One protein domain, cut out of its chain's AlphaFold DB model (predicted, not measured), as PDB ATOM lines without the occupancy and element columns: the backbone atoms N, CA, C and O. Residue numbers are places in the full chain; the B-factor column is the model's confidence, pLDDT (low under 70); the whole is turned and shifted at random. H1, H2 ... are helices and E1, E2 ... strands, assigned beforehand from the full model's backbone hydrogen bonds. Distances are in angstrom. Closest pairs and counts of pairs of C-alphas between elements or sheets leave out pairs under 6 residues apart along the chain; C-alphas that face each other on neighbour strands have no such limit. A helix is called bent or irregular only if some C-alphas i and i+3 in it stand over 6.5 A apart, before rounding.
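What this domain is: This is residues 2 to 76 of the 191 residues of an uncharacterized protein of Acidobacteria bacterium (UniProt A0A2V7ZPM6). A small sheet of two strands, E1 and E2, packs along one long helix, H4, while H1 runs side by side with the later part of H4 and H5 folds back steeply from its end. Two short helices, H2 and H3, are loosely attached on the side of H1 away from the sheet's helix H4: H2 touches no helix, and H3 touches none but is near H1; residues 20 to 26, between H2 and H3, and residues 42 to 48, of which 46 to 48 belong to H4, stick out. The 75 printed residues have five named helices and two strands, in the order H1 H2 H3 E1 H4 H5 E2, mostly helix, with a parallel sheet. The whole is compact, radius of gyration of the C-alphas 12.7 A, spanning 32 by 30 by 17 A.

Where its parts are: H1, residues 2 to 8, starts at C-alpha (52.541, 35.476, -5.517) and is 10.3 A long. H2, residues 12 to 19, measures 10.4 A; H3, residues 29 to 32, 5.3 A; E1, residues 36 to 38, 6.4 A. H4, residues 46 to 64, measures 26.6 A. H5, residues 66 to 72, measures 10.1 A and is irregular, but only just: C-alphas 67 and 70 are 6.7 A apart. E2, residues 73 to 75, measures 6.9 A and ends at C-alpha (37.697, 41.505, -7.018).

How they stand to each other: H1 touches residues 55 to 63 of H4, closest C-alphas Arg 7 and Arg 63, 4.9 A, at a shallow tilt of 11 degrees, the same way. H2 and H4 are apart. E1 and E2 are parallel neighbours, with N 38 and O 74 within hydrogen-bond range at 2.9 A; E1, H4, H5 and E2 form a strand-helix-strand unit, two parallel neighbour strands with helices between them along the chain, and its crossover is right-handed. H5 touches residues 57 to 61 of H4, closest C-alphas Ala 69 and Ile 61, 5.8 A, at a steep tilt of 66 degrees, opposite ways. In H1, H2 and H4 every O i to N i+4 pair is within hydrogen-bond range; H5 has 1 of 3, beside 3 of 4 O i to N i+3 pairs, and H3 is too short for an i+4 pair.

The domain as a whole: The C-alphas farthest apart, of Asn 21 and Ala 67, are 33.3 A apart. The printed part has no cut, no link is long, and no printed residue is under 70 in pLDDT.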
ATOM      1  N   VAL A   2      53.137  34.267  -4.884       93.94
ATOM      2  CA  VAL A   2      52.541  35.476  -5.517       93.94
ATOM      3  C   VAL A   2      52.462  36.644  -4.532       93.94
ATOM      4  O   VAL A   2      52.973  37.714  -4.830       93.94
ATOM      5  N   CYS A   3      51.904  36.427  -3.337       95.69
ATOM      6  CA  CYS A   3      51.832  37.455  -2.294       95.69
ATOM      7  C   CYS A   3      53.213  37.989  -1.887       95.69
ATOM      8  O   CYS A   3      53.364  39.180  -1.651       95.69
ATOM      9  N   ASP A   4      54.233  37.132  -1.846       94.69
ATOM     10  CA  ASP A   4      55.597  37.553  -1.494       94.69
ATOM     11  C   ASP A   4      56.212  38.402  -2.611       94.69
ATOM     12  O   ASP A   4      56.805  39.443  -2.344       94.69
ATOM     13  N   TYR A   5      55.977  38.012  -3.868       95.75
ATOM     14  CA  TYR A   5      56.388  38.788  -5.037       95.75
ATOM     15  C   TYR A   5      55.699  40.156  -5.071       95.75
ATOM     16  O   TYR A   5      56.333  41.157  -5.383       95.75
ATOM     17  N   ILE A   6      54.419  40.223  -4.687       95.94
ATOM     18  CA  ILE A   6      53.696  41.492  -4.541       95.94
ATOM     19  C   ILE A   6      54.359  42.368  -3.476       95.94
ATOM     20  O   ILE A   6      54.560  43.546  -3.736       95.94
ATOM     21  N   ARG A   7      54.710  41.822  -2.304       95.06
ATOM     22  CA  ARG A   7      55.266  42.598  -1.181       95.06
ATOM     23  C   ARG A   7      56.640  43.190  -1.465       95.06
ATOM     24  O   ARG A   7      56.895  44.337  -1.118       95.06
ATOM     25  N   SER A   8      57.532  42.386  -2.033       92.88
ATOM     26  CA  SER A   8      58.967  42.699  -2.064       92.88
ATOM     27  C   SER A   8      59.652  42.406  -3.399       92.88
ATOM     28  O   SER A   8      60.871  42.522  -3.489       92.88
ATOM     29  N   GLY A   9      58.904  42.002  -4.428       89.69
ATOM     30  CA  GLY A   9      59.478  41.394  -5.627       89.69
ATOM     31  C   GLY A   9      60.020  39.988  -5.345       89.69
ATOM     32  O   GLY A   9      59.773  39.401  -4.287       89.69
ATOM     33  N   GLY A  10      60.762  39.421  -6.293       89.56
ATOM     34  CA  GLY A  10      61.347  38.095  -6.121       89.56
ATOM     35  C   GLY A  10      62.149  37.616  -7.324       89.56
ATOM     36  O   GLY A  10      62.477  38.378  -8.229       89.56
ATOM     37  N   ASP A  11      62.467  36.322  -7.327       93.38
ATOM     38  CA  ASP A  11      63.117  35.674  -8.463       93.38
ATOM     39  C   ASP A  11      62.101  35.441  -9.590       93.38
ATOM     40  O   ASP A  11      61.243  34.552  -9.532       93.38
ATOM     41  N   ARG A  12      62.225  36.252 -10.639       92.44
ATOM     42  CA  ARG A  12      61.402  36.177 -11.844       92.44
ATOM     43  C   ARG A  12      61.483  34.814 -12.532       92.44
ATOM     44  O   ARG A  12      60.468  34.320 -13.024       92.44
ATOM     45  N   ALA A  13      62.659  34.188 -12.571       92.50
ATOM     46  CA  ALA A  13      62.826  32.886 -13.207       92.50
ATOM     47  C   ALA A  13      62.074  31.800 -12.425       92.50
ATOM     48  O   ALA A  13      61.357  30.997 -13.025       92.50
ATOM     49  N   ALA A  14      62.154  31.829 -11.091       93.00
ATOM     50  CA  ALA A  14      61.385  30.932 -10.229       93.00
ATOM     51  C   ALA A  14      59.867  31.149 -10.370       93.00
ATOM     52  O   ALA A  14      59.102  30.180 -10.423       93.00
ATOM     53  N   PHE A  15      59.426  32.407 -10.495       94.06
ATOM     54  CA  PHE A  15      58.020  32.734 -10.729       94.06
ATOM     55  C   PHE A  15      57.501  32.084 -12.018       94.06
ATOM     56  O   PHE A  15      56.500  31.362 -11.994       94.06
ATOM     57  N   PHE A  16      58.210  32.273 -13.136       93.19
ATOM     58  CA  PHE A  16      57.825  31.672 -14.415       93.19
ATOM     59  C   PHE A  16      57.961  30.153 -14.423       93.19
ATOM     60  O   PHE A  16      57.101  29.490 -14.991       93.19
ATOM     61  N   ALA A  17      58.951  29.573 -13.742       92.56
ATOM     62  CA  ALA A  17      59.048  28.119 -13.616       92.56
ATOM     63  C   ALA A  17      57.783  27.512 -12.979       92.56
ATOM     64  O   ALA A  17      57.323  26.446 -13.386       92.56
ATOM     65  N   ARG A  18      57.175  28.207 -12.009       93.19
ATOM     66  CA  ARG A  18      55.960  27.755 -11.314       93.19
ATOM     67  C   ARG A  18      54.659  28.076 -12.057       93.19
ATOM     68  O   ARG A  18      53.684  27.338 -11.881       93.19
ATOM     69  N   PHE A  19      54.631  29.164 -12.829       93.00
ATOM     70  CA  PHE A  19      53.431  29.703 -13.485       93.00
ATOM     71  C   PHE A  19      53.504  29.736 -15.019       93.00
ATOM     72  O   PHE A  19      52.694  30.410 -15.649       93.00
ATOM     73  N   ALA A  20      54.411  28.979 -15.641       88.12
ATOM     74  CA  ALA A  20      54.600  28.951 -17.097       88.12
ATOM     75  C   ALA A  20      53.302  28.705 -17.888       88.12
ATOM     76  O   ALA A  20      53.109  29.283 -18.951       88.12
ATOM     77  N   ASN A  21      52.394  27.885 -17.348       90.62
ATOM     78  CA  ASN A  21      51.110  27.547 -17.973       90.62
ATOM     79  C   ASN A  21      49.934  28.407 -17.470       90.62
ATOM     80  O   ASN A  21      48.781  28.091 -17.749       90.62
ATOM     81  N   ALA A  22      50.212  29.441 -16.676       90.50
ATOM     82  CA  ALA A  22      49.218  30.281 -16.006       90.50
ATOM     83  C   ALA A  22      49.462  31.788 -16.224       90.50
ATOM     84  O   ALA A  22      48.836  32.607 -15.557       90.50
ATOM     85  N   ALA A  23      50.361  32.153 -17.143       90.88
ATOM     86  CA  ALA A  23      50.659  33.533 -17.515       90.88
ATOM     87  C   ALA A  23      50.374  33.755 -19.007       90.88
ATOM     88  O   ALA A  23      50.655  32.893 -19.841       90.88
ATOM     89  N   SER A  24      49.813  34.915 -19.348       91.00
ATOM     90  CA  SER A  24      49.585  35.313 -20.738       91.00
ATOM     91  C   SER A  24      50.885  35.780 -21.412       91.00
ATOM     92  O   SER A  24      51.816  36.228 -20.734       91.00
ATOM     93  N   PRO A  25      50.970  35.724 -22.756       92.00
ATOM     94  CA  PRO A  25      52.079  36.331 -23.485       92.00
ATOM     95  C   PRO A  25      52.237  37.813 -23.120       92.00
ATOM     96  O   PRO A  25      51.267  38.566 -23.152       92.00
ATOM     97  N   GLY A  26      53.463  38.222 -22.790       90.94
ATOM     98  CA  GLY A  26      53.779  39.604 -22.423       90.94
ATOM     99  C   GLY A  26      53.561  39.959 -20.950       90.94
ATOM    100  O   GLY A  26      53.934  41.062 -20.570       90.94
ATOM    101  N   PHE A  27      53.036  39.045 -20.122       94.12
ATOM    102  CA  PHE A  27      52.925  39.265 -18.679       94.12
ATOM    103  C   PHE A  27      54.302  39.525 -18.047       94.12
ATOM    104  O   PHE A  27      55.241  38.742 -18.236       94.12
ATOM    105  N   ASN A  28      54.416  40.602 -17.273       92.69
ATOM    106  CA  ASN A  28      55.599  40.962 -16.508       92.69
ATOM    107  C   ASN A  28      55.267  41.039 -15.008       92.69
ATOM    108  O   ASN A  28      54.673  42.027 -14.586       92.69
ATOM    109  N   PRO A  29      55.690  40.077 -14.165       93.38
ATOM    110  CA  PRO A  29      55.366  40.107 -12.737       93.38
ATOM    111  C   PRO A  29      55.947  41.323 -11.998       93.38
ATOM    112  O   PRO A  29      55.426  41.679 -10.945       93.38
ATOM    113  N   ASP A  30      56.985  41.967 -12.540       92.31
ATOM    114  CA  ASP A  30      57.613  43.146 -11.933       92.31
ATOM    115  C   ASP A  30      56.736  44.410 -12.063       92.31
ATOM    116  O   ASP A  30      56.761  45.266 -11.182       92.31
ATOM    117  N   ASP A  31      55.917  44.490 -13.119       92.44
ATOM    118  CA  ASP A  31      55.046  45.638 -13.410       92.44
ATOM    119  C   ASP A  31      53.561  45.296 -13.201       92.44
ATOM    120  O   ASP A  31      52.813  46.040 -12.565       92.44
ATOM    121  N   ASP A  32      53.118  44.140 -13.697       93.88
ATOM    122  CA  ASP A  32      51.703  43.764 -13.759       93.88
ATOM    123  C   ASP A  32      51.139  43.355 -12.391       93.88
ATOM    124  O   ASP A  32      49.942  43.490 -12.154       93.88
ATOM    125  N   LEU A  33      51.978  42.927 -11.437       94.75
ATOM    126  CA  LEU A  33      51.548  42.689 -10.048       94.75
ATOM    127  C   LEU A  33      51.408  43.989  -9.234       94.75
ATOM    128  O   LEU A  33      51.098  43.966  -8.037       94.75
ATOM    129  N   TYR A  34      51.612  45.149  -9.861       92.88
ATOM    130  CA  TYR A  34      51.388  46.439  -9.219       92.88
ATOM    131  C   TYR A  34      49.898  46.759  -9.038       92.88
ATOM    132  O   TYR A  34      49.527  47.403  -8.052       92.88
ATOM    133  N   ARG A  35      49.039  46.293  -9.957       94.38
ATOM    134  CA  ARG A  35      47.575  46.398  -9.870       94.38
ATOM    135  C   ARG A  35      46.938  45.070 -10.247       94.38
ATOM    136  O   ARG A  35      47.205  44.551 -11.321       94.38
ATOM    137  N   ILE A  36      46.067  44.550  -9.392       95.50
ATOM    138  CA  ILE A  36      45.528  43.200  -9.539       95.50
ATOM    139  C   ILE A  36      44.005  43.238  -9.586       95.50
ATOM    140  O   ILE A  36      43.343  43.728  -8.671       95.50
ATOM    141  N   GLY A  37      43.461  42.672 -10.662       94.56
ATOM    142  CA  GLY A  37      42.065  42.266 -10.750       94.56
ATOM    143  C   GLY A  37      41.941  40.773 -10.454       94.56
ATOM    144  O   GLY A  37      42.659  39.978 -11.060       94.56
ATOM    145  N   LEU A  38      41.041  40.384  -9.553       93.00
ATOM    146  CA  LEU A  38      40.702  38.981  -9.313       93.00
ATOM    147  C   LEU A  38      39.408  38.636 -10.052       93.00
ATOM    148  O   LEU A  38      38.380  39.269  -9.830       93.00
ATOM    149  N   ALA A  39      39.464  37.617 -10.903       92.44
ATOM    150  CA  ALA A  39      38.305  37.011 -11.544       92.44
ATOM    151  C   ALA A  39      38.349  35.493 -11.339       92.44
ATOM    152  O   ALA A  39      39.423  34.904 -11.210       92.44
ATOM    153  N   ASN A  40      37.178  34.868 -11.333       87.94
ATOM    154  CA  ASN A  40      36.963  33.480 -10.960       87.94
ATOM    155  C   ASN A  40      36.290  32.698 -12.083       87.94
ATOM    156  O   ASN A  40      35.567  33.232 -12.925       87.94
ATOM    157  N   GLN A  41      36.478  31.382 -12.047       88.31
ATOM    158  CA  GLN A  41      35.636  30.476 -12.815       88.31
ATOM    159  C   GLN A  41      34.202  30.511 -12.260       88.31
ATOM    160  O   GLN A  41      34.000  30.483 -11.048       88.31
ATOM    161  N   THR A  42      33.201  30.454 -13.142       84.25
ATOM    162  CA  THR A  42      31.771  30.553 -12.786       84.25
ATOM    163  C   THR A  42      31.275  29.518 -11.773       84.25
ATOM    164  O   THR A  42      30.240  29.731 -11.150       84.25
ATOM    165  N   THR A  43      31.995  28.405 -11.618       84.81
ATOM    166  CA  THR A  43      31.652  27.293 -10.718       84.81
ATOM    167  C   THR A  43      32.633  27.133  -9.554       84.81
ATOM    168  O   THR A  43      32.627  26.083  -8.920       84.81
ATOM    169  N   MET A  44      33.499  28.118  -9.290       85.44
ATOM    170  CA  MET A  44      34.502  28.072  -8.216       85.44
ATOM    171  C   MET A  44      33.860  28.069  -6.815       85.44
ATOM    172  O   MET A  44      32.717  28.497  -6.636       85.44
ATOM    173  N   LEU A  45      34.584  27.557  -5.814       84.06
ATOM    174  CA  LEU A  45      34.159  27.615  -4.417       84.06
ATOM    175  C   LEU A  45      34.341  29.046  -3.889       84.06
ATOM    176  O   LEU A  45      35.437  29.603  -3.975       84.06
ATOM    177  N   MET A  46      33.275  29.642  -3.345       83.06
ATOM    178  CA  MET A  46      33.292  31.056  -2.953       83.06
ATOM    179  C   MET A  46      34.283  31.333  -1.816       83.06
ATOM    180  O   MET A  46      35.013  32.319  -1.860       83.06
ATOM    181  N   THR A  47      34.371  30.437  -0.831       82.12
ATOM    182  CA  THR A  47      35.295  30.590   0.304       82.12
ATOM    183  C   THR A  47      36.756  30.602  -0.146       82.12
ATOM    184  O   THR A  47      37.494  31.500   0.241       82.12
ATOM    185  N   GLU A  48      37.151  29.690  -1.042       86.00
ATOM    186  CA  GLU A  48      38.501  29.661  -1.632       86.00
ATOM    187  C   GLU A  48      38.804  30.960  -2.402       86.00
ATOM    188  O   GLU A  48      39.897  31.513  -2.290       86.00
ATOM    189  N   SER A  49      37.836  31.478  -3.169       87.81
ATOM    190  CA  SER A  49      38.007  32.751  -3.880       87.81
ATOM    191  C   SER A  49      38.205  33.925  -2.923       87.81
ATOM    192  O   SER A  49      39.028  34.798  -3.204       87.81
ATOM    193  N   LEU A  50      37.425  33.989  -1.843       87.31
ATOM    194  CA  LEU A  50      37.533  35.055  -0.851       87.31
ATOM    195  C   LEU A  50      38.886  34.996  -0.144       87.31
ATOM    196  O   LEU A  50      39.558  36.017  -0.042       87.31
ATOM    197  N   GLU A  51      39.329  33.805   0.262       90.75
ATOM    198  CA  GLU A  51      40.633  33.601   0.900       90.75
ATOM    199  C   GLU A  51      41.789  34.073   0.011       90.75
ATOM    200  O   GLU A  51      42.629  34.859   0.450       90.75
ATOM    201  N   ILE A  52      41.813  33.661  -1.264       91.81
ATOM    202  CA  ILE A  52      42.839  34.105  -2.222       91.81
ATOM    203  C   ILE A  52      42.795  35.626  -2.397       91.81
ATOM    204  O   ILE A  52      43.841  36.280  -2.434       91.81
ATOM    205  N   GLY A  53      41.593  36.196  -2.488       93.50
ATOM    206  CA  GLY A  53      41.404  37.630  -2.638       93.50
ATOM    207  C   GLY A  53      41.929  38.435  -1.452       93.50
ATOM    208  O   GLY A  53      42.672  39.396  -1.649       93.50
ATOM    209  N   GLU A  54      41.622  38.008  -0.230       94.12
ATOM    210  CA  GLU A  54      42.122  38.642   0.992       94.12
ATOM    211  C   GLU A  54      43.642  38.508   1.123       94.12
ATOM    212  O   GLU A  54      44.317  39.471   1.478       94.12
ATOM    213  N   MET A  55      44.219  37.362   0.748       96.31
ATOM    214  CA  MET A  55      45.675  37.187   0.732       96.31
ATOM    215  C   MET A  55      46.373  38.154  -0.236       96.31
ATOM    216  O   MET A  55      47.438  38.693   0.081       96.31
ATOM    217  N   ILE A  56      45.802  38.370  -1.424       96.25
ATOM    218  CA  ILE A  56      46.329  39.316  -2.417       96.25
ATOM    219  C   ILE A  56      46.149  40.756  -1.929       96.25
ATOM    220  O   ILE A  56      47.091  41.548  -2.002       96.25
ATOM    221  N   ARG A  57      44.969  41.091  -1.395       95.88
ATOM    222  CA  ARG A  57      44.678  42.412  -0.829       95.88
ATOM    223  C   ARG A  57      45.652  42.755   0.296       95.88
ATOM    224  O   ARG A  57      46.253  43.826   0.260       95.88
ATOM    225  N   ALA A  58      45.858  41.837   1.238       96.81
ATOM    226  CA  ALA A  58      46.799  42.000   2.341       96.81
ATOM    227  C   ALA A  58      48.226  42.250   1.838       96.81
ATOM    228  O   ALA A  58      48.886  43.168   2.304       96.81
ATOM    229  N   ALA A  59      48.682  41.513   0.821       97.19
ATOM    230  CA  ALA A  59      50.003  41.734   0.232       97.19
ATOM    231  C   ALA A  59      50.163  43.130  -0.401       97.19
ATOM    232  O   ALA A  59      51.240  43.720  -0.329       97.19
ATOM    233  N   ILE A  60      49.100  43.674  -1.006       96.38
ATOM    234  CA  ILE A  60      49.091  45.043  -1.543       96.38
ATOM    235  C   ILE A  60      49.103  46.076  -0.412       96.38
ATOM    236  O   ILE A  60      49.821  47.067  -0.514       96.38
ATOM    237  N   ILE A  61      48.349  45.844   0.667       96.88
ATOM    238  CA  ILE A  61      48.357  46.704   1.861       96.88
ATOM    239  C   ILE A  61      49.751  46.725   2.494       96.88
ATOM    240  O   ILE A  61      50.254  47.798   2.813       96.88
ATOM    241  N   ASP A  62      50.399  45.566   2.613       96.50
ATOM    242  CA  ASP A  62      51.758  45.449   3.149       96.50
ATOM    243  C   ASP A  62      52.778  46.245   2.309       96.50
ATOM    244  O   ASP A  62      53.706  46.830   2.866       96.50
ATOM    245  N   ARG A  63      52.606  46.294   0.977       95.69
ATOM    246  CA  ARG A  63      53.486  47.043   0.061       95.69
ATOM    247  C   ARG A  63      53.203  48.551   0.059       95.69
ATOM    248  O   ARG A  63      54.133  49.347   0.154       95.69
ATOM    249  N   ASP A  64      51.938  48.939  -0.111       93.88
ATOM    250  CA  ASP A  64      51.543  50.309  -0.488       93.88
ATOM    251  C   ASP A  64      50.690  51.038   0.566       93.88
ATOM    252  O   ASP A  64      50.375  52.219   0.399       93.88
ATOM    253  N   GLY A  65      50.287  50.349   1.635       94.56
ATOM    254  CA  GLY A  65      49.365  50.844   2.656       94.56
ATOM    255  C   GLY A  65      47.882  50.754   2.269       94.56
ATOM    256  O   GLY A  65      47.504  50.711   1.096       94.56
ATOM    257  N   GLU A  66      47.008  50.776   3.284       93.69
ATOM    258  CA  GLU A  66      45.549  50.601   3.132       93.69
ATOM    259  C   GLU A  66      44.923  51.607   2.156       93.69
ATOM    260  O   GLU A  66      44.098  51.247   1.318       93.69
ATOM    261  N   ALA A  67      45.359  52.871   2.213       92.31
ATOM    262  CA  ALA A  67      44.814  53.941   1.378       92.31
ATOM    263  C   ALA A  67      44.982  53.668  -0.127       92.31
ATOM    264  O   ALA A  67      44.156  54.090  -0.937       92.31
ATOM    265  N   ALA A  68      46.042  52.954  -0.510       88.75
ATOM    266  CA  ALA A  68      46.330  52.644  -1.900       88.75
ATOM    267  C   ALA A  68      45.596  51.387  -2.395       88.75
ATOM    268  O   ALA A  68      45.311  51.294  -3.595       88.75
ATOM    269  N   ALA A  69      45.247  50.455  -1.499       90.62
ATOM    270  CA  ALA A  69      44.674  49.154  -1.845       90.62
ATOM    271  C   ALA A  69      43.387  49.272  -2.675       90.62
ATOM    272  O   ALA A  69      43.227  48.557  -3.662       90.62
ATOM    273  N   ALA A  70      42.524  50.244  -2.360       89.38
ATOM    274  CA  ALA A  70      41.268  50.470  -3.079       89.38
ATOM    275  C   ALA A  70      41.452  50.792  -4.578       89.38
ATOM    276  O   ALA A  70      40.557  50.543  -5.376       89.38
ATOM    277  N   SER A  71      42.609  51.339  -4.966       92.94
ATOM    278  CA  SER A  71      42.934  51.690  -6.360       92.94
ATOM    279  C   SER A  71      43.814  50.653  -7.072       92.94
ATOM    280  O   SER A  71      44.132  50.807  -8.254       92.94
ATOM    281  N   ARG A  72      44.255  49.620  -6.344       93.62
ATOM    282  CA  ARG A  72      45.264  48.645  -6.791       93.62
ATOM    283  C   ARG A  72      44.790  47.205  -6.722       93.62
ATOM    284  O   ARG A  72      45.431  46.345  -7.317       93.62
ATOM    285  N   TYR A  73      43.689  46.954  -6.032       95.75
ATOM    286  CA  TYR A  73      43.060  45.654  -5.947       95.75
ATOM    287  C   TYR A  73      41.564  45.770  -6.211       95.75
ATOM    288  O   TYR A  73      40.884  46.594  -5.600       95.75
ATOM    289  N   GLN A  74      41.048  44.912  -7.086       94.19
ATOM    290  CA  GLN A  74      39.614  44.782  -7.310       94.19
ATOM    291  C   GLN A  74      39.248  43.318  -7.547       94.19
ATOM    292  O   GLN A  74      39.759  42.688  -8.468       94.19
ATOM    293  N   ALA A  75      38.331  42.786  -6.741       90.94
ATOM    294  CA  ALA A  75      37.697  41.505  -7.018       90.94
ATOM    295  C   ALA A  75      36.444  41.722  -7.871       90.94
ATOM    296  O   ALA A  75      35.610  42.574  -7.555       90.94
ATOM    297  N   PHE A  76      36.318  40.959  -8.952       88.31
ATOM    298  CA  PHE A  76      35.151  40.946  -9.820       88.31
ATOM    299  C   PHE A  76      34.303  39.727  -9.495       88.31
ATOM    300  O   PHE A  76      34.770  38.587  -9.599       88.31
TER     301      PHE A  76